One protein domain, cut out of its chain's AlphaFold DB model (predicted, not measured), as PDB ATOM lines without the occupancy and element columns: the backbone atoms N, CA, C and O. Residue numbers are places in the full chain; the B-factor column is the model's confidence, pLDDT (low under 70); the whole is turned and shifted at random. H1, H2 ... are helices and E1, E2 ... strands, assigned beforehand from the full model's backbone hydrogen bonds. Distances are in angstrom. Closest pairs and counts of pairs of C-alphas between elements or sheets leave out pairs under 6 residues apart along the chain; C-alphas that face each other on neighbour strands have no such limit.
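Overview. This is residues 209 to 266, 276 to 294, 347 to 389 and 403 to 421 of the 624 residues of an uncharacterized protein of Jimgerdemannia flammicorona (UniProt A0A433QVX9). There is little regular structure here: the small sheet E4, E3, E5, with short helix H3 over it, sits toward one end of the long axis and the strand pair E1, E2 toward the other, amid long loops. The printed part has 139 residues, and the named elements, in the order H1 E1 H2 E2 E3 E4 H3 E5, hold only 40 of them, class mixed, helices and strands; both sheets are antiparallel. It is compact, radius of gyration of the C-alphas 15.3 A, spanning 47 by 32 by 31 A.

Arrangement. Within hydrogen-bond range, N 372 of E3, residues 369 to 373, is 2.9 A from O 416 of E5, residues 415 to 419. N 371 is 2.8 A from O 380 of E4, residues 379 to 381; E3 and E4 form a hairpin. H3, residues 382 to 386, lies over E3; their closest C-alphas, Tyr 370 and Leu 382, are 5.8 A apart. In E1, residues 223 to 225, N 224 is 2.9 A from O 259 of E2, residues 257 to 262. H1, residues 209 to 217, is near E2 and only grazes the larger sheet. H2, residues 242 to 245, touches no helix and is too short for an O i to N i+4 pair; in H1 and H3 every such pair is within range.

Along the chain. H1 begins at C-alpha 209 (48.303, -0.249, -6.540) and measures 12.1 A, E2 16.6 A, E3 14.0 A; E5 ends at C-alpha 419 (35.064, -6.827, -1.590).

Size, cuts and confidence. Cuts after residues 266, 294 and 389 leave C-alpha gaps of 9.1 A, 7.7 A and 13.9 A. Links E1 to H2 and H2 to E2 are long. Seventeen printed residues are under pLDDT 70, among them 403 to 408.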
ATOM      1  N   GLN A 209      48.338  -1.430  -5.671       85.88
ATOM      2  CA  GLN A 209      48.303  -0.249  -6.540       85.88
ATOM      3  C   GLN A 209      48.554  -0.620  -8.011       85.88
ATOM      4  O   GLN A 209      47.760  -0.253  -8.875       85.88
ATOM      5  N   GLN A 210      49.588  -1.422  -8.300       87.38
ATOM      6  CA  GLN A 210      49.890  -1.871  -9.667       87.38
ATOM      7  C   GLN A 210      48.740  -2.673 -10.294       87.38
ATOM      8  O   GLN A 210      48.467  -2.517 -11.487       87.38
ATOM      9  N   ALA A 211      48.045  -3.507  -9.510       86.31
ATOM     10  CA  ALA A 211      46.868  -4.238  -9.981       86.31
ATOM     11  C   ALA A 211      45.739  -3.284 -10.407       86.31
ATOM     12  O   ALA A 211      45.184  -3.438 -11.495       86.31
ATOM     13  N   VAL A 212      45.436  -2.282  -9.575       85.56
ATOM     14  CA  VAL A 212      44.382  -1.284  -9.815       85.56
ATOM     15  C   VAL A 212      44.730  -0.375 -10.998       85.56
ATOM     16  O   VAL A 212      43.907  -0.183 -11.892       85.56
ATOM     17  N   GLU A 213      45.952   0.152 -11.056       87.69
ATOM     18  CA  GLU A 213      46.418   1.012 -12.151       87.69
ATOM     19  C   GLU A 213      46.450   0.268 -13.492       87.69
ATOM     20  O   GLU A 213      45.992   0.798 -14.505       87.69
ATOM     21  N   THR A 214      46.907  -0.989 -13.509       86.25
ATOM     22  CA  THR A 214      46.915  -1.803 -14.734       86.25
ATOM     23  C   THR A 214      45.495  -2.141 -15.189       86.25
ATOM     24  O   THR A 214      45.187  -1.988 -16.371       86.25
ATOM     25  N   ALA A 215      44.597  -2.503 -14.264       85.12
ATOM     26  CA  ALA A 215      43.189  -2.756 -14.573       85.12
ATOM     27  C   ALA A 215      42.445  -1.505 -15.085       85.12
ATOM     28  O   ALA A 215      41.521  -1.637 -15.886       85.12
ATOM     29  N   ARG A 216      42.854  -0.296 -14.668       86.62
ATOM     30  CA  ARG A 216      42.358   0.983 -15.217       86.62
ATOM     31  C   ARG A 216      42.968   1.321 -16.589       86.62
ATOM     32  O   ARG A 216      42.301   1.959 -17.397       86.62
ATOM     33  N   ARG A 217      44.220   0.922 -16.855       89.88
ATOM     34  CA  ARG A 217      44.956   1.231 -18.100       89.88
ATOM     35  C   ARG A 217      44.573   0.339 -19.286       89.88
ATOM     36  O   ARG A 217      44.606   0.811 -20.421       89.88
ATOM     37  N   VAL A 218      44.288  -0.944 -19.062       88.12
ATOM     38  CA  VAL A 218      44.089  -1.926 -20.145       88.12
ATOM     39  C   VAL A 218      42.651  -1.868 -20.696       88.12
ATOM     40  O   VAL A 218      41.711  -2.130 -19.944       88.12
ATOM     41  N   PRO A 219      42.441  -1.580 -22.001       88.81
ATOM     42  CA  PRO A 219      41.111  -1.603 -22.615       88.81
ATOM     43  C   PRO A 219      40.481  -3.003 -22.592       88.81
ATOM     44  O   PRO A 219      41.188  -4.010 -22.680       88.81
ATOM     45  N   LYS A 220      39.144  -3.084 -22.544       87.12
ATOM     46  CA  LYS A 220      38.400  -4.361 -22.475       87.12
ATOM     47  C   LYS A 220      38.650  -5.253 -23.694       87.12
ATOM     48  O   LYS A 220      38.645  -6.472 -23.590       87.12
ATOM     49  N   GLU A 221      38.922  -4.636 -24.833       88.94
ATOM     50  CA  GLU A 221      39.222  -5.253 -26.125       88.94
ATOM     51  C   GLU A 221      40.618  -5.901 -26.132       88.94
ATOM     52  O   GLU A 221      40.928  -6.721 -26.992       88.94
ATOM     53  N   ARG A 222      41.468  -5.537 -25.160       89.31
ATOM     54  CA  ARG A 222      42.823  -6.064 -24.955       89.31
ATOM     55  C   ARG A 222      42.954  -6.840 -23.637       89.31
ATOM     56  O   ARG A 222      44.064  -7.034 -23.149       89.31
ATOM     57  N   LEU A 223      41.839  -7.292 -23.063       90.25
ATOM     58  CA  LEU A 223      41.789  -7.981 -21.776       90.25
ATOM     59  C   LEU A 223      41.775  -9.510 -21.947       90.25
ATOM     60  O   LEU A 223      40.743 -10.097 -22.270       90.25
ATOM     61  N   HIS A 224      42.894 -10.176 -21.656       91.69
ATOM     62  CA  HIS A 224      42.944 -11.638 -21.564       91.69
ATOM     63  C   HIS A 224      42.655 -12.101 -20.135       91.69
ATOM     64  O   HIS A 224      43.549 -12.089 -19.291       91.69
ATOM     65  N   VAL A 225      41.420 -12.511 -19.842       92.56
ATOM     66  CA  VAL A 225      41.070 -13.114 -18.540       92.56
ATOM     67  C   VAL A 225      41.413 -14.606 -18.545       92.56
ATOM     68  O   VAL A 225      41.029 -15.333 -19.461       92.56
ATOM     69  N   GLN A 226      42.085 -15.090 -17.500       92.69
ATOM     70  CA  GLN A 226      42.415 -16.504 -17.324       92.69
ATOM     71  C   GLN A 226      41.137 -17.354 -17.171       92.69
ATOM     72  O   GLN A 226      40.500 -17.338 -16.123       92.69
ATOM     73  N   ARG A 227      40.773 -18.140 -18.194       91.19
ATOM     74  CA  ARG A 227      39.558 -18.992 -18.196       91.19
ATOM     75  C   ARG A 227      39.749 -20.425 -17.674       91.19
ATOM     76  O   ARG A 227      38.778 -21.167 -17.563       91.19
ATOM     77  N   SER A 228      40.976 -20.836 -17.364       90.94
ATOM     78  CA  SER A 228      41.293 -22.191 -16.886       90.94
ATOM     79  C   SER A 228      42.224 -22.174 -15.670       90.94
ATOM     80  O   SER A 228      42.619 -21.115 -15.178       90.94
ATOM     81  N   MET A 229      42.538 -23.354 -15.132       92.19
ATOM     82  CA  MET A 229      43.408 -23.488 -13.961       92.19
ATOM     83  C   MET A 229      44.821 -22.937 -14.199       92.19
ATOM     84  O   MET A 229      45.360 -23.020 -15.300       92.19
ATOM     85  N   CYS A 230      45.449 -22.412 -13.146       90.81
ATOM     86  CA  CYS A 230      46.812 -21.870 -13.210       90.81
ATOM     87  C   CYS A 230      47.882 -22.921 -13.556       90.81
ATOM     88  O   CYS A 230      48.928 -22.558 -14.076       90.81
ATOM     89  N   ALA A 231      47.601 -24.210 -13.339       87.69
ATOM     90  CA  ALA A 231      48.451 -25.319 -13.771       87.69
ATOM     91  C   ALA A 231      48.338 -25.651 -15.277       87.69
ATOM     92  O   ALA A 231      49.054 -26.519 -15.764       87.69
ATOM     93  N   ALA A 232      47.445 -24.997 -16.033       88.50
ATOM     94  CA  ALA A 232      47.370 -25.178 -17.479       88.50
ATOM     95  C   ALA A 232      48.539 -24.469 -18.181       88.50
ATOM     96  O   ALA A 232      48.925 -23.370 -17.794       88.50
ATOM     97  N   LYS A 233      49.031 -25.046 -19.284       85.19
ATOM     98  CA  LYS A 233      50.255 -24.625 -19.992       85.19
ATOM     99  C   LYS A 233      50.373 -23.133 -20.350       85.19
ATOM    100  O   LYS A 233      51.472 -22.598 -20.417       85.19
ATOM    101  N   ALA A 234      49.257 -22.438 -20.567       83.50
ATOM    102  CA  ALA A 234      49.261 -20.993 -20.824       83.50
ATOM    103  C   ALA A 234      49.584 -20.137 -19.578       83.50
ATOM    104  O   ALA A 234      49.857 -18.950 -19.715       83.50
ATOM    105  N   TYR A 235      49.540 -20.716 -18.375       86.44
ATOM    106  CA  TYR A 235      49.711 -20.022 -17.096       86.44
ATOM    107  C   TYR A 235      50.712 -20.704 -16.147       86.44
ATOM    108  O   TYR A 235      50.957 -20.167 -15.071       86.44
ATOM    109  N   GLU A 236      51.306 -21.835 -16.548       83.88
ATOM    110  CA  GLU A 236      52.203 -22.670 -15.724       83.88
ATOM    111  C   GLU A 236      53.471 -21.944 -15.238       83.88
ATOM    112  O   GLU A 236      54.081 -22.354 -14.256       83.88
ATOM    113  N   MET A 237      53.844 -20.845 -15.905       80.00
ATOM    114  CA  MET A 237      54.958 -19.963 -15.535       80.00
ATOM    115  C   MET A 237      54.612 -18.898 -14.478       80.00
ATOM    116  O   MET A 237      55.482 -18.120 -14.104       80.00
ATOM    117  N   PHE A 238      53.358 -18.819 -14.023       83.56
ATOM    118  CA  PHE A 238      52.930 -17.912 -12.955       83.56
ATOM    119  C   PHE A 238      52.597 -18.701 -11.691       83.56
ATOM    120  O   PHE A 238      52.139 -19.841 -11.771       83.56
ATOM    121  N   GLY A 239      52.723 -18.059 -10.525       78.94
ATOM    122  CA  GLY A 239      52.388 -18.660  -9.231       78.94
ATOM    123  C   GLY A 239      51.046 -19.407  -9.232       78.94
ATOM    124  O   GLY A 239      50.023 -18.904  -9.724       78.94
ATOM    125  N   LYS A 240      51.066 -20.632  -8.694       86.56
ATOM    126  CA  LYS A 240      49.871 -21.462  -8.499       86.56
ATOM    127  C   LYS A 240      49.025 -20.902  -7.355       86.56
ATOM    128  O   LYS A 240      49.569 -20.495  -6.329       86.56
ATOM    129  N   CYS A 241      47.698 -20.916  -7.489       88.94
ATOM    130  CA  CYS A 241      46.819 -20.661  -6.344       88.94
ATOM    131  C   CYS A 241      46.825 -21.844  -5.368       88.94
ATOM    132  O   CYS A 241      47.023 -22.975  -5.810       88.94
ATOM    133  N   ARG A 242      46.532 -21.604  -4.079       84.00
ATOM    134  CA  ARG A 242      46.478 -22.651  -3.036       84.00
ATOM    135  C   ARG A 242      45.777 -23.947  -3.489       84.00
ATOM    136  O   ARG A 242      46.446 -24.976  -3.450       84.00
ATOM    137  N   PRO A 243      44.539 -23.930  -4.032       85.69
ATOM    138  CA  PRO A 243      43.888 -25.170  -4.457       85.69
ATOM    139  C   PRO A 243      44.671 -25.960  -5.516       85.69
ATOM    140  O   PRO A 243      44.880 -27.154  -5.366       85.69
ATOM    141  N   CYS A 244      45.222 -25.296  -6.539       87.69
ATOM    142  CA  CYS A 244      46.028 -25.959  -7.574       87.69
ATOM    143  C   CYS A 244      47.464 -26.312  -7.133       87.69
ATOM    144  O   CYS A 244      48.203 -26.930  -7.906       87.69
ATOM    145  N   THR A 245      47.881 -25.893  -5.937       84.12
ATOM    146  CA  THR A 245      49.109 -26.358  -5.272       84.12
ATOM    147  C   THR A 245      48.836 -27.627  -4.467       84.12
ATOM    148  O   THR A 245      49.655 -28.537  -4.497       84.12
ATOM    149  N   ASN A 246      47.671 -27.702  -3.820       78.88
ATOM    150  CA  ASN A 246      47.233 -28.824  -2.985       78.88
ATOM    151  C   ASN A 246      46.529 -29.954  -3.774       78.88
ATOM    152  O   ASN A 246      46.062 -30.912  -3.170       78.88
ATOM    153  N   GLU A 247      46.408 -29.817  -5.100       78.00
ATOM    154  CA  GLU A 247      45.610 -30.691  -5.987       78.00
ATOM    155  C   GLU A 247      44.102 -30.744  -5.630       78.00
ATOM    156  O   GLU A 247      43.381 -31.674  -5.985       78.00
ATOM    157  N   GLU A 248      43.611 -29.684  -4.978       67.12
ATOM    158  CA  GLU A 248      42.198 -29.423  -4.681       67.12
ATOM    159  C   GLU A 248      41.436 -28.851  -5.910       67.12
ATOM    160  O   GLU A 248      41.947 -28.784  -7.028       67.12
ATOM    161  N   ALA A 249      40.183 -28.427  -5.686       69.44
ATOM    162  CA  ALA A 249      39.174 -28.086  -6.692       69.44
ATOM    163  C   ALA A 249      39.390 -26.744  -7.457       69.44
ATOM    164  O   ALA A 249      40.454 -26.474  -8.014       69.44
ATOM    165  N   ASP A 250      38.341 -25.919  -7.591       84.75
ATOM    166  CA  ASP A 250      38.313 -24.788  -8.531       84.75
ATOM    167  C   ASP A 250      39.451 -23.770  -8.321       84.75
ATOM    168  O   ASP A 250      39.692 -23.234  -7.236       84.75
ATOM    169  N   CYS A 251      40.134 -23.448  -9.420       90.44
ATOM    170  CA  CYS A 251      41.258 -22.522  -9.420       90.44
ATOM    171  C   CYS A 251      40.802 -21.088  -9.115       90.44
ATOM    172  O   CYS A 251      40.190 -20.440  -9.957       90.44
ATOM    173  N   LEU A 252      41.182 -20.538  -7.961       90.56
ATOM    174  CA  LEU A 252      40.778 -19.191  -7.530       90.56
ATOM    175  C   LEU A 252      41.259 -18.039  -8.445       90.56
ATOM    176  O   LEU A 252      40.700 -16.945  -8.372       90.56
ATOM    177  N   PHE A 253      42.247 -18.270  -9.323       92.38
ATOM    178  CA  PHE A 253      42.664 -17.310 -10.359       92.38
ATOM    179  C   PHE A 253      41.813 -17.351 -11.641       92.38
ATOM    180  O   PHE A 253      41.891 -16.418 -12.445       92.38
ATOM    181  N   LYS A 254      41.004 -18.398 -11.839       91.81
ATOM    182  CA  LYS A 254      40.047 -18.503 -12.944       91.81
ATOM    183  C   LYS A 254      39.037 -17.356 -12.861       91.81
ATOM    184  O   LYS A 254      38.553 -17.023 -11.783       91.81
ATOM    185  N   ASP A 255      38.773 -16.733 -14.005       91.31
ATOM    186  CA  ASP A 255      37.877 -15.586 -14.184       91.31
ATOM    187  C   ASP A 255      38.232 -14.338 -13.335       91.31
ATOM    188  O   ASP A 255      37.442 -13.398 -13.256       91.31
ATOM    189  N   PHE A 256      39.438 -14.298 -12.746       92.19
ATOM    190  CA  PHE A 256      39.887 -13.243 -11.825       92.19
ATOM    191  C   PHE A 256      41.276 -12.672 -12.159       92.19
ATOM    192  O   PHE A 256      41.459 -11.453 -12.134       92.19
ATOM    193  N   ARG A 257      42.255 -13.521 -12.504       92.75
ATOM    194  CA  ARG A 257      43.578 -13.089 -12.986       92.75
ATOM    195  C   ARG A 257      43.507 -12.785 -14.484       92.75
ATOM    196  O   ARG A 257      42.879 -13.529 -15.237       92.75
ATOM    197  N   ALA A 258      44.136 -11.700 -14.921       92.69
ATOM    198  CA  ALA A 258      44.092 -11.235 -16.302       92.69
ATOM    199  C   ALA A 258      45.430 -10.651 -16.777       92.69
ATOM    200  O   ALA A 258      46.324 -10.390 -15.976       92.69
ATOM    201  N   PHE A 259      45.558 -10.471 -18.091       90.88
ATOM    202  CA  PHE A 259      46.776 -10.046 -18.779       90.88
ATOM    203  C   PHE A 259      46.443  -9.115 -19.960       90.88
ATOM    204  O   PHE A 259      45.336  -9.154 -20.501       90.88
ATOM    205  N   GLU A 260      47.398  -8.283 -20.386       90.12
ATOM    206  CA  GLU A 260      47.221  -7.381 -21.534       90.12
ATOM    207  C   GLU A 260      47.530  -8.115 -22.848       90.12
ATOM    208  O   GLU A 260      48.667  -8.529 -23.079       90.12
ATOM    209  N   LEU A 261      46.534  -8.248 -23.730       88.75
ATOM    210  CA  LEU A 261      46.708  -8.751 -25.096       88.75
ATOM    211  C   LEU A 261      47.535  -7.770 -25.924       88.75
ATOM    212  O   LEU A 261      47.250  -6.570 -25.974       88.75
ATOM    213  N   ILE A 262      48.519  -8.293 -26.640       82.81
ATOM    214  CA  ILE A 262      49.382  -7.554 -27.558       82.81
ATOM    215  C   ILE A 262      48.944  -7.942 -28.987       82.81
ATOM    216  O   ILE A 262      49.225  -9.062 -29.411       82.81
ATOM    217  N   PRO A 263      48.234  -7.070 -29.740       67.19
ATOM    218  CA  PRO A 263      47.601  -7.450 -31.016       67.19
ATOM    219  C   PRO A 263      48.573  -7.849 -32.133       67.19
ATOM    220  O   PRO A 263      48.184  -8.512 -33.090       67.19
ATOM    221  N   THR A 264      49.837  -7.443 -32.019       66.62
ATOM    222  CA  THR A 264      50.924  -7.826 -32.921       66.62
ATOM    223  C   THR A 264      52.113  -8.284 -32.078       66.62
ATOM    224  O   THR A 264      52.684  -7.436 -31.381       66.62
ATOM    225  N   PRO A 265      52.527  -9.566 -32.109       58.03
ATOM    226  CA  PRO A 265      53.789  -9.958 -31.485       58.03
ATOM    227  C   PRO A 265      54.925  -9.101 -32.069       58.03
ATOM    228  O   PRO A 265      54.920  -8.847 -33.277       58.03
ATOM    229  N   PRO A 266      55.872  -8.609 -31.246       55.56
ATOM    230  CA  PRO A 266      56.886  -7.672 -31.715       55.56
ATOM    231  C   PRO A 266      57.726  -8.299 -32.835       55.56
ATOM    232  O   PRO A 266      58.306  -9.371 -32.663       55.56
ATOM    233  N   VAL A 276      56.785 -12.696 -23.940       69.31
ATOM    234  CA  VAL A 276      55.361 -12.777 -24.293       69.31
ATOM    235  C   VAL A 276      54.891 -14.221 -24.273       69.31
ATOM    236  O   VAL A 276      55.567 -15.113 -24.791       69.31
ATOM    237  N   VAL A 277      53.713 -14.456 -23.698       72.06
ATOM    238  CA  VAL A 277      53.114 -15.794 -23.652       72.06
ATOM    239  C   VAL A 277      52.235 -15.979 -24.879       72.06
ATOM    240  O   VAL A 277      51.352 -15.162 -25.138       72.06
ATOM    241  N   ARG A 278      52.480 -17.044 -25.650       72.06
ATOM    242  CA  ARG A 278      51.667 -17.403 -26.822       72.06
ATOM    243  C   ARG A 278      50.433 -18.185 -26.391       72.06
ATOM    244  O   ARG A 278      50.552 -19.224 -25.745       72.06
ATOM    245  N   LEU A 279      49.268 -17.709 -26.808       71.00
ATOM    246  CA  LEU A 279      48.030 -18.478 -26.793       71.00
ATOM    247  C   LEU A 279      47.959 -19.387 -28.031       71.00
ATOM    248  O   LEU A 279      48.820 -19.351 -28.915       71.00
ATOM    249  N   GLN A 280      46.912 -20.205 -28.096       58.38
ATOM    250  CA  GLN A 280      46.478 -20.778 -29.368       58.38
ATOM    251  C   GLN A 280      46.005 -19.627 -30.287       58.38
ATOM    252  O   GLN A 280      45.513 -18.613 -29.799       58.38
ATOM    253  N   GLU A 281      46.206 -19.771 -31.601       56.97
ATOM    254  CA  GLU A 281      45.813 -18.796 -32.641       56.97
ATOM    255  C   GLU A 281      46.458 -17.393 -32.542       56.97
ATOM    256  O   GLU A 281      45.802 -16.397 -32.238       56.97
ATOM    257  N   ASN A 282      47.761 -17.310 -32.868       62.88
ATOM    258  CA  ASN A 282      48.576 -16.096 -33.127       62.88
ATOM    259  C   ASN A 282      48.620 -14.987 -32.053       62.88
ATOM    260  O   ASN A 282      49.420 -14.057 -32.172       62.88
ATOM    261  N   SER A 283      47.812 -15.088 -31.008       69.56
ATOM    262  CA  SER A 283      47.637 -14.072 -29.981       69.56
ATOM    263  C   SER A 283      48.685 -14.223 -28.883       69.56
ATOM    264  O   SER A 283      49.039 -15.333 -28.476       69.56
ATOM    265  N   VAL A 284      49.178 -13.095 -28.379       83.50
ATOM    266  CA  VAL A 284      50.152 -13.037 -27.285       83.50
ATOM    267  C   VAL A 284      49.683 -12.092 -26.189       83.50
ATOM    268  O   VAL A 284      49.011 -11.099 -26.471       83.50
ATOM    269  N   PHE A 285      50.063 -12.375 -24.945       84.88
ATOM    270  CA  PHE A 285      49.835 -11.473 -23.817       84.88
ATOM    271  C   PHE A 285      51.125 -11.126 -23.067       84.88
ATOM    272  O   PHE A 285      52.093 -11.895 -23.059       84.88
ATOM    273  N   ALA A 286      51.129  -9.944 -22.446       83.00
ATOM    274  CA  ALA A 286      52.207  -9.483 -21.582       83.00
ATOM    275  C   ALA A 286      52.255 -10.328 -20.289       83.00
ATOM    276  O   ALA A 286      51.223 -10.455 -19.628       83.00
ATOM    277  N   PRO A 287      53.417 -10.863 -19.870       81.75
ATOM    278  CA  PRO A 287      53.568 -11.735 -18.700       81.75
ATOM    279  C   PRO A 287      53.555 -10.961 -17.370       81.75
ATOM    280  O   PRO A 287      54.200 -11.356 -16.406       81.75
ATOM    281  N   VAL A 288      52.818  -9.850 -17.318       83.31
ATOM    282  CA  VAL A 288      52.551  -9.068 -16.111       83.31
ATOM    283  C   VAL A 288      51.067  -9.263 -15.797       83.31
ATOM    284  O   VAL A 288      50.226  -8.670 -16.483       83.31
ATOM    285  N   PRO A 289      50.712 -10.133 -14.833       88.38
ATOM    286  CA  PRO A 289      49.323 -10.308 -14.455       88.38
ATOM    287  C   PRO A 289      48.761  -9.051 -13.777       88.38
ATOM    288  O   PRO A 289      49.474  -8.264 -13.156       88.38
ATOM    289  N   PHE A 290      47.448  -8.904 -13.846       90.50
ATOM    290  CA  PHE A 290      46.648  -8.018 -13.008       90.50
ATOM    291  C   PHE A 290      45.317  -8.705 -12.678       90.50
ATOM    292  O   PHE A 290      45.115  -9.878 -13.005       90.50
ATOM    293  N   PHE A 291      44.414  -8.006 -11.992       92.25
ATOM    294  CA  PHE A 291      43.198  -8.601 -11.438       92.25
ATOM    295  C   PHE A 291      41.969  -7.792 -11.832       92.25
ATOM    296  O   PHE A 291      41.976  -6.563 -11.754       92.25
ATOM    297  N   VAL A 292      40.919  -8.478 -12.286       91.06
ATOM    298  CA  VAL A 292      39.693  -7.827 -12.762       91.06
ATOM    299  C   VAL A 292      38.681  -7.639 -11.637       91.06
ATOM    300  O   VAL A 292      38.431  -8.541 -10.840       91.06
ATOM    301  N   SER A 293      38.073  -6.455 -11.599       91.06
ATOM    302  CA  SER A 293      36.964  -6.131 -10.700       91.06
ATOM    303  C   SER A 293      35.636  -6.481 -11.381       91.06
ATOM    304  O   SER A 293      35.384  -6.064 -12.514       91.06
ATOM    305  N   SER A 294      34.790  -7.272 -10.723       90.00
ATOM    306  CA  SER A 294      33.517  -7.743 -11.279       90.00
ATOM    307  C   SER A 294      32.487  -6.618 -11.375       90.00
ATOM    308  O   SER A 294      32.043  -6.082 -10.364       90.00
ATOM    309  N   ILE A 347      39.074  -4.273  -5.263       91.75
ATOM    310  CA  ILE A 347      38.797  -5.217  -6.344       91.75
ATOM    311  C   ILE A 347      37.605  -6.089  -5.931       91.75
ATOM    312  O   ILE A 347      37.583  -6.711  -4.867       91.75
ATOM    313  N   ARG A 348      36.565  -6.104  -6.764       91.88
ATOM    314  CA  ARG A 348      35.288  -6.760  -6.480       91.88
ATOM    315  C   ARG A 348      35.277  -8.186  -7.028       91.88
ATOM    316  O   ARG A 348      35.435  -8.382  -8.230       91.88
ATOM    317  N   ARG A 349      35.023  -9.181  -6.177       91.62
ATOM    318  CA  ARG A 349      34.917 -10.602  -6.556       91.62
ATOM    319  C   ARG A 349      33.672 -11.195  -5.903       91.62
ATOM    320  O   ARG A 349      33.563 -11.195  -4.679       91.62
ATOM    321  N   LEU A 350      32.729 -11.665  -6.725       88.00
ATOM    322  CA  LEU A 350      31.448 -12.197  -6.247       88.00
ATOM    323  C   LEU A 350      31.654 -13.384  -5.284       88.00
ATOM    324  O   LEU A 350      32.586 -14.166  -5.483       88.00
ATOM    325  N   PRO A 351      30.776 -13.575  -4.283       84.19
ATOM    326  CA  PRO A 351      30.737 -14.819  -3.533       84.19
ATOM    327  C   PRO A 351      30.272 -15.967  -4.437       84.19
ATOM    328  O   PRO A 351      29.221 -15.870  -5.074       84.19
ATOM    329  N   THR A 352      31.008 -17.079  -4.435       81.00
ATOM    330  CA  THR A 352      30.540 -18.347  -5.008       81.00
ATOM    331  C   THR A 352      29.198 -18.731  -4.361       81.00
ATOM    332  O   THR A 352      29.141 -18.817  -3.130       81.00
ATOM    333  N   PRO A 353      28.113 -18.942  -5.134       75.06
ATOM    334  CA  PRO A 353      26.808 -19.296  -4.581       75.06
ATOM    335  C   PRO A 353      26.871 -20.527  -3.675       75.06
ATOM    336  O   PRO A 353      27.599 -21.475  -3.957       75.06
ATOM    337  N   PHE A 354      26.120 -20.488  -2.571       72.38
ATOM    338  CA  PHE A 354      25.994 -21.561  -1.568       72.38
ATOM    339  C   PHE A 354      27.297 -21.993  -0.852       72.38
ATOM    340  O   PHE A 354      27.243 -22.772   0.100       72.38
ATOM    341  N   ALA A 355      28.462 -21.447  -1.219       78.69
ATOM    342  CA  ALA A 355      29.752 -21.776  -0.622       78.69
ATOM    343  C   ALA A 355      30.154 -20.801   0.502       78.69
ATOM    344  O   ALA A 355      30.093 -19.576   0.370       78.69
ATOM    345  N   ARG A 356      30.643 -21.345   1.624       82.81
ATOM    346  CA  ARG A 356      31.148 -20.553   2.755       82.81
ATOM    347  C   ARG A 356      32.613 -20.160   2.534       82.81
ATOM    348  O   ARG A 356      33.509 -20.927   2.864       82.81
ATOM    349  N   HIS A 357      32.852 -18.941   2.054       88.00
ATOM    350  CA  HIS A 357      34.189 -18.332   2.022       88.00
ATOM    351  C   HIS A 357      34.733 -18.162   3.459       88.00
ATOM    352  O   HIS A 357      34.163 -17.418   4.263       88.00
ATOM    353  N   THR A 358      35.849 -18.825   3.775       90.44
ATOM    354  CA  THR A 358      36.566 -18.749   5.063       90.44
ATOM    355  C   THR A 358      38.003 -18.261   4.899       90.44
ATOM    356  O   THR A 358      38.650 -18.597   3.918       90.44
ATOM    357  N   CYS A 359      38.521 -17.537   5.890       90.31
ATOM    358  CA  CYS A 359      39.905 -17.064   5.928       90.31
ATOM    359  C   CYS A 359      40.931 -18.206   6.100       90.31
ATOM    360  O   CYS A 359      40.823 -18.988   7.044       90.31
ATOM    361  N   ASP A 360      41.985 -18.220   5.275       86.00
ATOM    362  CA  ASP A 360      43.113 -19.171   5.314       86.00
ATOM    363  C   ASP A 360      43.897 -19.172   6.640       86.00
ATOM    364  O   ASP A 360      44.472 -20.193   7.035       86.00
ATOM    365  N   CYS A 361      43.949 -18.028   7.329       83.44
ATOM    366  CA  CYS A 361      44.672 -17.868   8.590       83.44
ATOM    367  C   CYS A 361      43.900 -18.480   9.773       83.44
ATOM    368  O   CYS A 361      44.407 -19.367  10.457       83.44
ATOM    369  N   CYS A 362      42.661 -18.034  10.017       83.06
ATOM    370  CA  CYS A 362      41.905 -18.388  11.230       83.06
ATOM    371  C   CYS A 362      40.687 -19.304  11.015       83.06
ATOM    372  O   CYS A 362      40.018 -19.656  11.989       83.06
ATOM    373  N   GLY A 363      40.340 -19.647   9.770       83.81
ATOM    374  CA  GLY A 363      39.152 -20.441   9.428       83.81
ATOM    375  C   GLY A 363      37.805 -19.741   9.672       83.81
ATOM    376  O   GLY A 363      36.756 -20.365   9.513       83.81
ATOM    377  N   THR A 364      37.794 -18.462  10.066       84.50
ATOM    378  CA  THR A 364      36.551 -17.696  10.269       84.50
ATOM    379  C   THR A 364      35.916 -17.356   8.920       84.50
ATOM    380  O   THR A 364      36.622 -16.992   7.979       84.50
ATOM    381  N   THR A 365      34.585 -17.439   8.826       88.50
ATOM    382  CA  THR A 365      33.817 -16.964   7.666       88.50
ATOM    383  C   THR A 365      34.137 -15.498   7.372       88.50
ATOM    384  O   THR A 365      33.984 -14.643   8.241       88.50
ATOM    385  N   ILE A 366      34.541 -15.196   6.142       90.44
ATOM    386  CA  ILE A 366      34.690 -13.817   5.669       90.44
ATOM    387  C   ILE A 366      33.297 -13.294   5.314       90.44
ATOM    388  O   ILE A 366      32.601 -13.926   4.517       90.44
ATOM    389  N   PHE A 367      32.890 -12.155   5.887       85.31
ATOM    390  CA  PHE A 367      31.577 -11.552   5.635       85.31
ATOM    391  C   PHE A 367      31.517 -10.949   4.226       85.31
ATOM    392  O   PHE A 367      31.014 -11.614   3.318       85.31
ATOM    393  N   ASN A 368      32.113  -9.775   3.999       90.06
ATOM    394  CA  ASN A 368      32.171  -9.160   2.673       90.06
ATOM    395  C   ASN A 368      33.562  -8.602   2.302       90.06
ATOM    396  O   ASN A 368      34.022  -8.873   1.194       90.06
ATOM    397  N   CYS A 369      34.262  -7.905   3.196       93.19
ATOM    398  CA  CYS A 369      35.600  -7.365   2.934       93.19
ATOM    399  C   CYS A 369      36.724  -8.289   3.429       93.19
ATOM    400  O   CYS A 369      36.629  -8.919   4.485       93.19
ATOM    401  N   TYR A 370      37.794  -8.376   2.637       94.88
ATOM    402  CA  TYR A 370      38.941  -9.257   2.873       94.88
ATOM    403  C   TYR A 370      40.164  -8.818   2.059       94.88
ATOM    404  O   TYR A 370      40.123  -7.829   1.323       94.88
ATOM    405  N   TRP A 371      41.251  -9.568   2.200       94.00
ATOM    406  CA  TRP A 371      42.506  -9.400   1.483       94.00
ATOM    407  C   TRP A 371      42.886 -10.698   0.760       94.00
ATOM    408  O   TRP A 371      42.700 -11.769   1.328       94.00
ATOM    409  N   THR A 372      43.464 -10.623  -0.441       93.38
ATOM    410  CA  THR A 372      43.888 -11.812  -1.213       93.38
ATOM    411  C   THR A 372      45.312 -11.660  -1.735       93.38
ATOM    412  O   THR A 372      45.627 -10.665  -2.379       93.38
ATOM    413  N   CYS A 373      46.180 -12.645  -1.502       91.00
ATOM    414  CA  CYS A 373      47.551 -12.636  -2.020       91.00
ATOM    415  C   CYS A 373      47.574 -12.690  -3.560       91.00
ATOM    416  O   CYS A 373      47.016 -13.614  -4.153       91.00
ATOM    417  N   SER A 374      48.261 -11.753  -4.220       89.56
ATOM    418  CA  SER A 374      48.355 -11.712  -5.689       89.56
ATOM    419  C   SER A 374      49.097 -12.915  -6.296       89.56
ATOM    420  O   SER A 374      48.776 -13.328  -7.410       89.56
ATOM    421  N   ALA A 375      50.033 -13.526  -5.560       86.44
ATOM    422  CA  ALA A 375      50.843 -14.650  -6.039       86.44
ATOM    423  C   ALA A 375      50.189 -16.036  -5.846       86.44
ATOM    424  O   ALA A 375      50.241 -16.862  -6.756       86.44
ATOM    425  N   CYS A 376      49.547 -16.293  -4.695       87.88
ATOM    426  CA  CYS A 376      48.997 -17.617  -4.341       87.88
ATOM    427  C   CYS A 376      47.482 -17.658  -4.072       87.88
ATOM    428  O   CYS A 376      46.948 -18.717  -3.737       87.88
ATOM    429  N   SER A 377      46.805 -16.511  -4.175       90.12
ATOM    430  CA  SER A 377      45.385 -16.308  -3.864       90.12
ATOM    431  C   SER A 377      44.924 -16.713  -2.454       90.12
ATOM    432  O   SER A 377      43.735 -16.967  -2.283       90.12
ATOM    433  N   ALA A 378      45.809 -16.784  -1.453       89.69
ATOM    434  CA  ALA A 378      45.394 -17.009  -0.065       89.69
ATOM    435  C   ALA A 378      44.541 -15.831   0.449       89.69
ATOM    436  O   ALA A 378      44.916 -14.670   0.248       89.69
ATOM    437  N   GLU A 379      43.409 -16.122   1.096       91.31
ATOM    438  CA  GLU A 379      42.358 -15.150   1.443       91.31
ATOM    439  C   GLU A 379      42.310 -14.894   2.967       91.31
ATOM    440  O   GLU A 379      42.164 -15.808   3.785       91.31
ATOM    441  N   MET A 380      42.444 -13.630   3.382       91.44
ATOM    442  CA  MET A 380      42.576 -13.218   4.783       91.44
ATOM    443  C   MET A 380      41.508 -12.204   5.210       91.44
ATOM    444  O   MET A 380      41.255 -11.216   4.524       91.44
ATOM    445  N   CYS A 381      40.867 -12.440   6.360       92.31
ATOM    446  CA  CYS A 381      39.889 -11.513   6.929       92.31
ATOM    447  C   CYS A 381      40.562 -10.273   7.542       92.31
ATOM    448  O   CYS A 381      41.756 -10.282   7.839       92.31
ATOM    449  N   LEU A 382      39.769  -9.220   7.776       91.06
ATOM    450  CA  LEU A 382      40.259  -7.959   8.347       91.06
ATOM    451  C   LEU A 382      40.904  -8.150   9.731       91.06
ATOM    452  O   LEU A 382      41.963  -7.584   9.972       91.06
ATOM    453  N   ASP A 383      40.316  -8.990  10.601       88.62
ATOM    454  CA  ASP A 383      40.890  -9.373  11.908       88.62
ATOM    455  C   ASP A 383      42.358  -9.799  11.754       88.62
ATOM    456  O   ASP A 383      43.254  -9.153  12.289       88.62
ATOM    457  N   CYS A 384      42.611 -10.835  10.951       88.31
ATOM    458  CA  CYS A 384      43.947 -11.402  10.806       88.31
ATOM    459  C   CYS A 384      44.911 -10.524  10.003       88.31
ATOM    460  O   CYS A 384      46.108 -10.659  10.196       88.31
ATOM    461  N   TYR A 385      44.438  -9.636   9.124       89.12
ATOM    462  CA  TYR A 385      45.322  -8.709   8.405       89.12
ATOM    463  C   TYR A 385      45.824  -7.563   9.298       89.12
ATOM    464  O   TYR A 385      46.988  -7.161   9.199       89.12
ATOM    465  N   ASP A 386      44.962  -7.059  10.185       87.38
ATOM    466  CA  ASP A 386      45.314  -5.994  11.127       87.38
ATOM    467  C   ASP A 386      46.169  -6.537  12.292       87.38
ATOM    468  O   ASP A 386      47.110  -5.871  12.713       87.38
ATOM    469  N   GLU A 387      45.902  -7.767  12.759       85.06
ATOM    470  CA  GLU A 387      46.705  -8.481  13.776       85.06
ATOM    471  C   GLU A 387      48.057  -9.015  13.250       85.06
ATOM    472  O   GLU A 387      48.894  -9.458  14.034       85.06
ATOM    473  N   TRP A 388      48.288  -9.013  11.933       84.56
ATOM    474  CA  TRP A 388      49.485  -9.605  11.329       84.56
ATOM    475  C   TRP A 388      50.685  -8.657  11.352       84.56
ATOM    476  O   TRP A 388      50.677  -7.613  10.697       84.56
ATOM    477  N   ASP A 389      51.741  -9.057  12.057       72.56
ATOM    478  CA  ASP A 389      53.039  -8.384  12.037       72.56
ATOM    479  C   ASP A 389      53.910  -8.852  10.853       72.56
ATOM    480  O   ASP A 389      54.016 -10.050  10.566       72.56
ATOM    481  N   GLU A 403      53.491 -18.839   4.752       65.69
ATOM    482  CA  GLU A 403      54.088 -19.331   3.500       65.69
ATOM    483  C   GLU A 403      53.166 -19.189   2.274       65.69
ATOM    484  O   GLU A 403      51.978 -19.539   2.295       65.69
ATOM    485  N   CYS A 404      53.745 -18.667   1.191       69.69
ATOM    486  CA  CYS A 404      53.156 -18.475  -0.134       69.69
ATOM    487  C   CYS A 404      53.673 -19.547  -1.114       69.69
ATOM    488  O   CYS A 404      54.797 -20.015  -0.967       69.69
ATOM    489  N   SER A 405      52.912 -19.875  -2.167       62.03
ATOM    490  CA  SER A 405      53.202 -20.926  -3.177       62.03
ATOM    491  C   SER A 405      54.408 -20.675  -4.112       62.03
ATOM    492  O   SER A 405      54.473 -21.230  -5.207       62.03
ATOM    493  N   LEU A 406      55.344 -19.821  -3.695       57.72
ATOM    494  CA  LEU A 406      56.612 -19.501  -4.362       57.72
ATOM    495  C   LEU A 406      57.792 -19.589  -3.367       57.72
ATOM    496  O   LEU A 406      58.784 -18.883  -3.537       57.72
ATOM    497  N   ASP A 407      57.632 -20.362  -2.285       56.19
ATOM    498  CA  ASP A 407      58.552 -20.493  -1.139       56.19
ATOM    499  C   ASP A 407      58.970 -19.145  -0.515       56.19
ATOM    500  O   ASP A 407      60.088 -18.943  -0.038       56.19
ATOM    501  N   ARG A 408      58.035 -18.186  -0.517       63.84
ATOM    502  CA  ARG A 408      58.209 -16.826   0.015       63.84
ATOM    503  C   ARG A 408      57.311 -16.605   1.225       63.84
ATOM    504  O   ARG A 408      56.186 -17.105   1.269       63.84
ATOM    505  N   LYS A 409      57.775 -15.786   2.170       71.81
ATOM    506  CA  LYS A 409      56.898 -15.241   3.214       71.81
ATOM    507  C   LYS A 409      55.864 -14.308   2.583       71.81
ATOM    508  O   LYS A 409      56.195 -13.548   1.673       71.81
ATOM    509  N   HIS A 410      54.627 -14.342   3.071       80.31
ATOM    510  CA  HIS A 410      53.648 -13.313   2.722       80.31
ATOM    511  C   HIS A 410      54.094 -11.928   3.238       80.31
ATOM    512  O   HIS A 410      54.749 -11.826   4.274       80.31
ATOM    513  N   THR A 411      53.699 -10.866   2.531       82.06
ATOM    514  CA  THR A 411      53.846  -9.452   2.933       82.06
ATOM    515  C   THR A 411      52.565  -8.681   2.602       82.06
ATOM    516  O   THR A 411      51.774  -9.120   1.762       82.06
ATOM    517  N   LYS A 412      52.323  -7.534   3.241       85.75
ATOM    518  CA  LYS A 412      51.112  -6.722   3.037       85.75
ATOM    519  C   LYS A 412      51.079  -6.061   1.662       85.75
ATOM    520  O   LYS A 412      50.007  -5.946   1.077       85.75
ATOM    521  N   VAL A 413      52.237  -5.717   1.090       84.31
ATOM    522  CA  VAL A 413      52.321  -5.073  -0.237       84.31
ATOM    523  C   VAL A 413      51.705  -5.911  -1.365       84.31
ATOM    524  O   VAL A 413      51.134  -5.339  -2.292       84.31
ATOM    525  N   GLN A 414      51.764  -7.246  -1.270       84.25
ATOM    526  CA  GLN A 414      51.199  -8.183  -2.254       84.25
ATOM    527  C   GLN A 414      49.758  -8.630  -1.942       84.25
ATOM    528  O   GLN A 414      49.202  -9.474  -2.648       84.25
ATOM    529  N   MET A 415      49.144  -8.099  -0.881       90.12
ATOM    530  CA  MET A 415      47.749  -8.377  -0.555       90.12
ATOM    531  C   MET A 415      46.837  -7.388  -1.285       90.12
ATOM    532  O   MET A 415      46.859  -6.184  -1.051       90.12
ATOM    533  N   LEU A 416      45.998  -7.913  -2.171       92.75
ATOM    534  CA  LEU A 416      44.959  -7.171  -2.871       92.75
ATOM    535  C   LEU A 416      43.794  -6.894  -1.918       92.75
ATOM    536  O   LEU A 416      43.340  -7.800  -1.219       92.75
ATOM    537  N   ARG A 417      43.287  -5.661  -1.911       93.88
ATOM    538  CA  ARG A 417      42.115  -5.240  -1.131       93.88
ATOM    539  C   ARG A 417      40.829  -5.680  -1.838       93.88
ATOM    540  O   ARG A 417      40.554  -5.221  -2.948       93.88
ATOM    541  N   MET A 418      40.039  -6.546  -1.204       94.62
ATOM    542  CA  MET A 418      38.893  -7.217  -1.835       94.62
ATOM    543  C   MET A 418      37.536  -6.870  -1.204       94.62
ATOM    544  O   MET A 418      37.434  -6.641   0.004       94.62
ATOM    545  N   THR A 419      36.476  -6.909  -2.019       93.38
ATOM    546  CA  THR A 419      35.064  -6.827  -1.590       93.38
ATOM    547  C   THR A 419      34.183  -7.822  -2.356       93.38
ATOM    548  O   THR A 419      34.495  -8.178  -3.496       93.38
ATOM    549  N   LYS A 420      33.069  -8.257  -1.755       91.50
ATOM    550  CA  LYS A 420      32.028  -9.074  -2.412       91.50
ATOM    551  C   LYS A 420      30.844  -8.249  -2.912       91.50
ATOM    552  O   LYS A 420      30.229  -8.629  -3.904       91.50
ATOM    553  N   LEU A 421      30.529  -7.163  -2.208       89.06
ATOM    554  CA  LEU A 421      29.368  -6.298  -2.400       89.06
ATOM    555  C   LEU A 421      29.777  -4.914  -2.917       89.06
ATOM    556  O   LEU A 421      30.940  -4.512  -2.804       89.06
TER     557      LEU A 421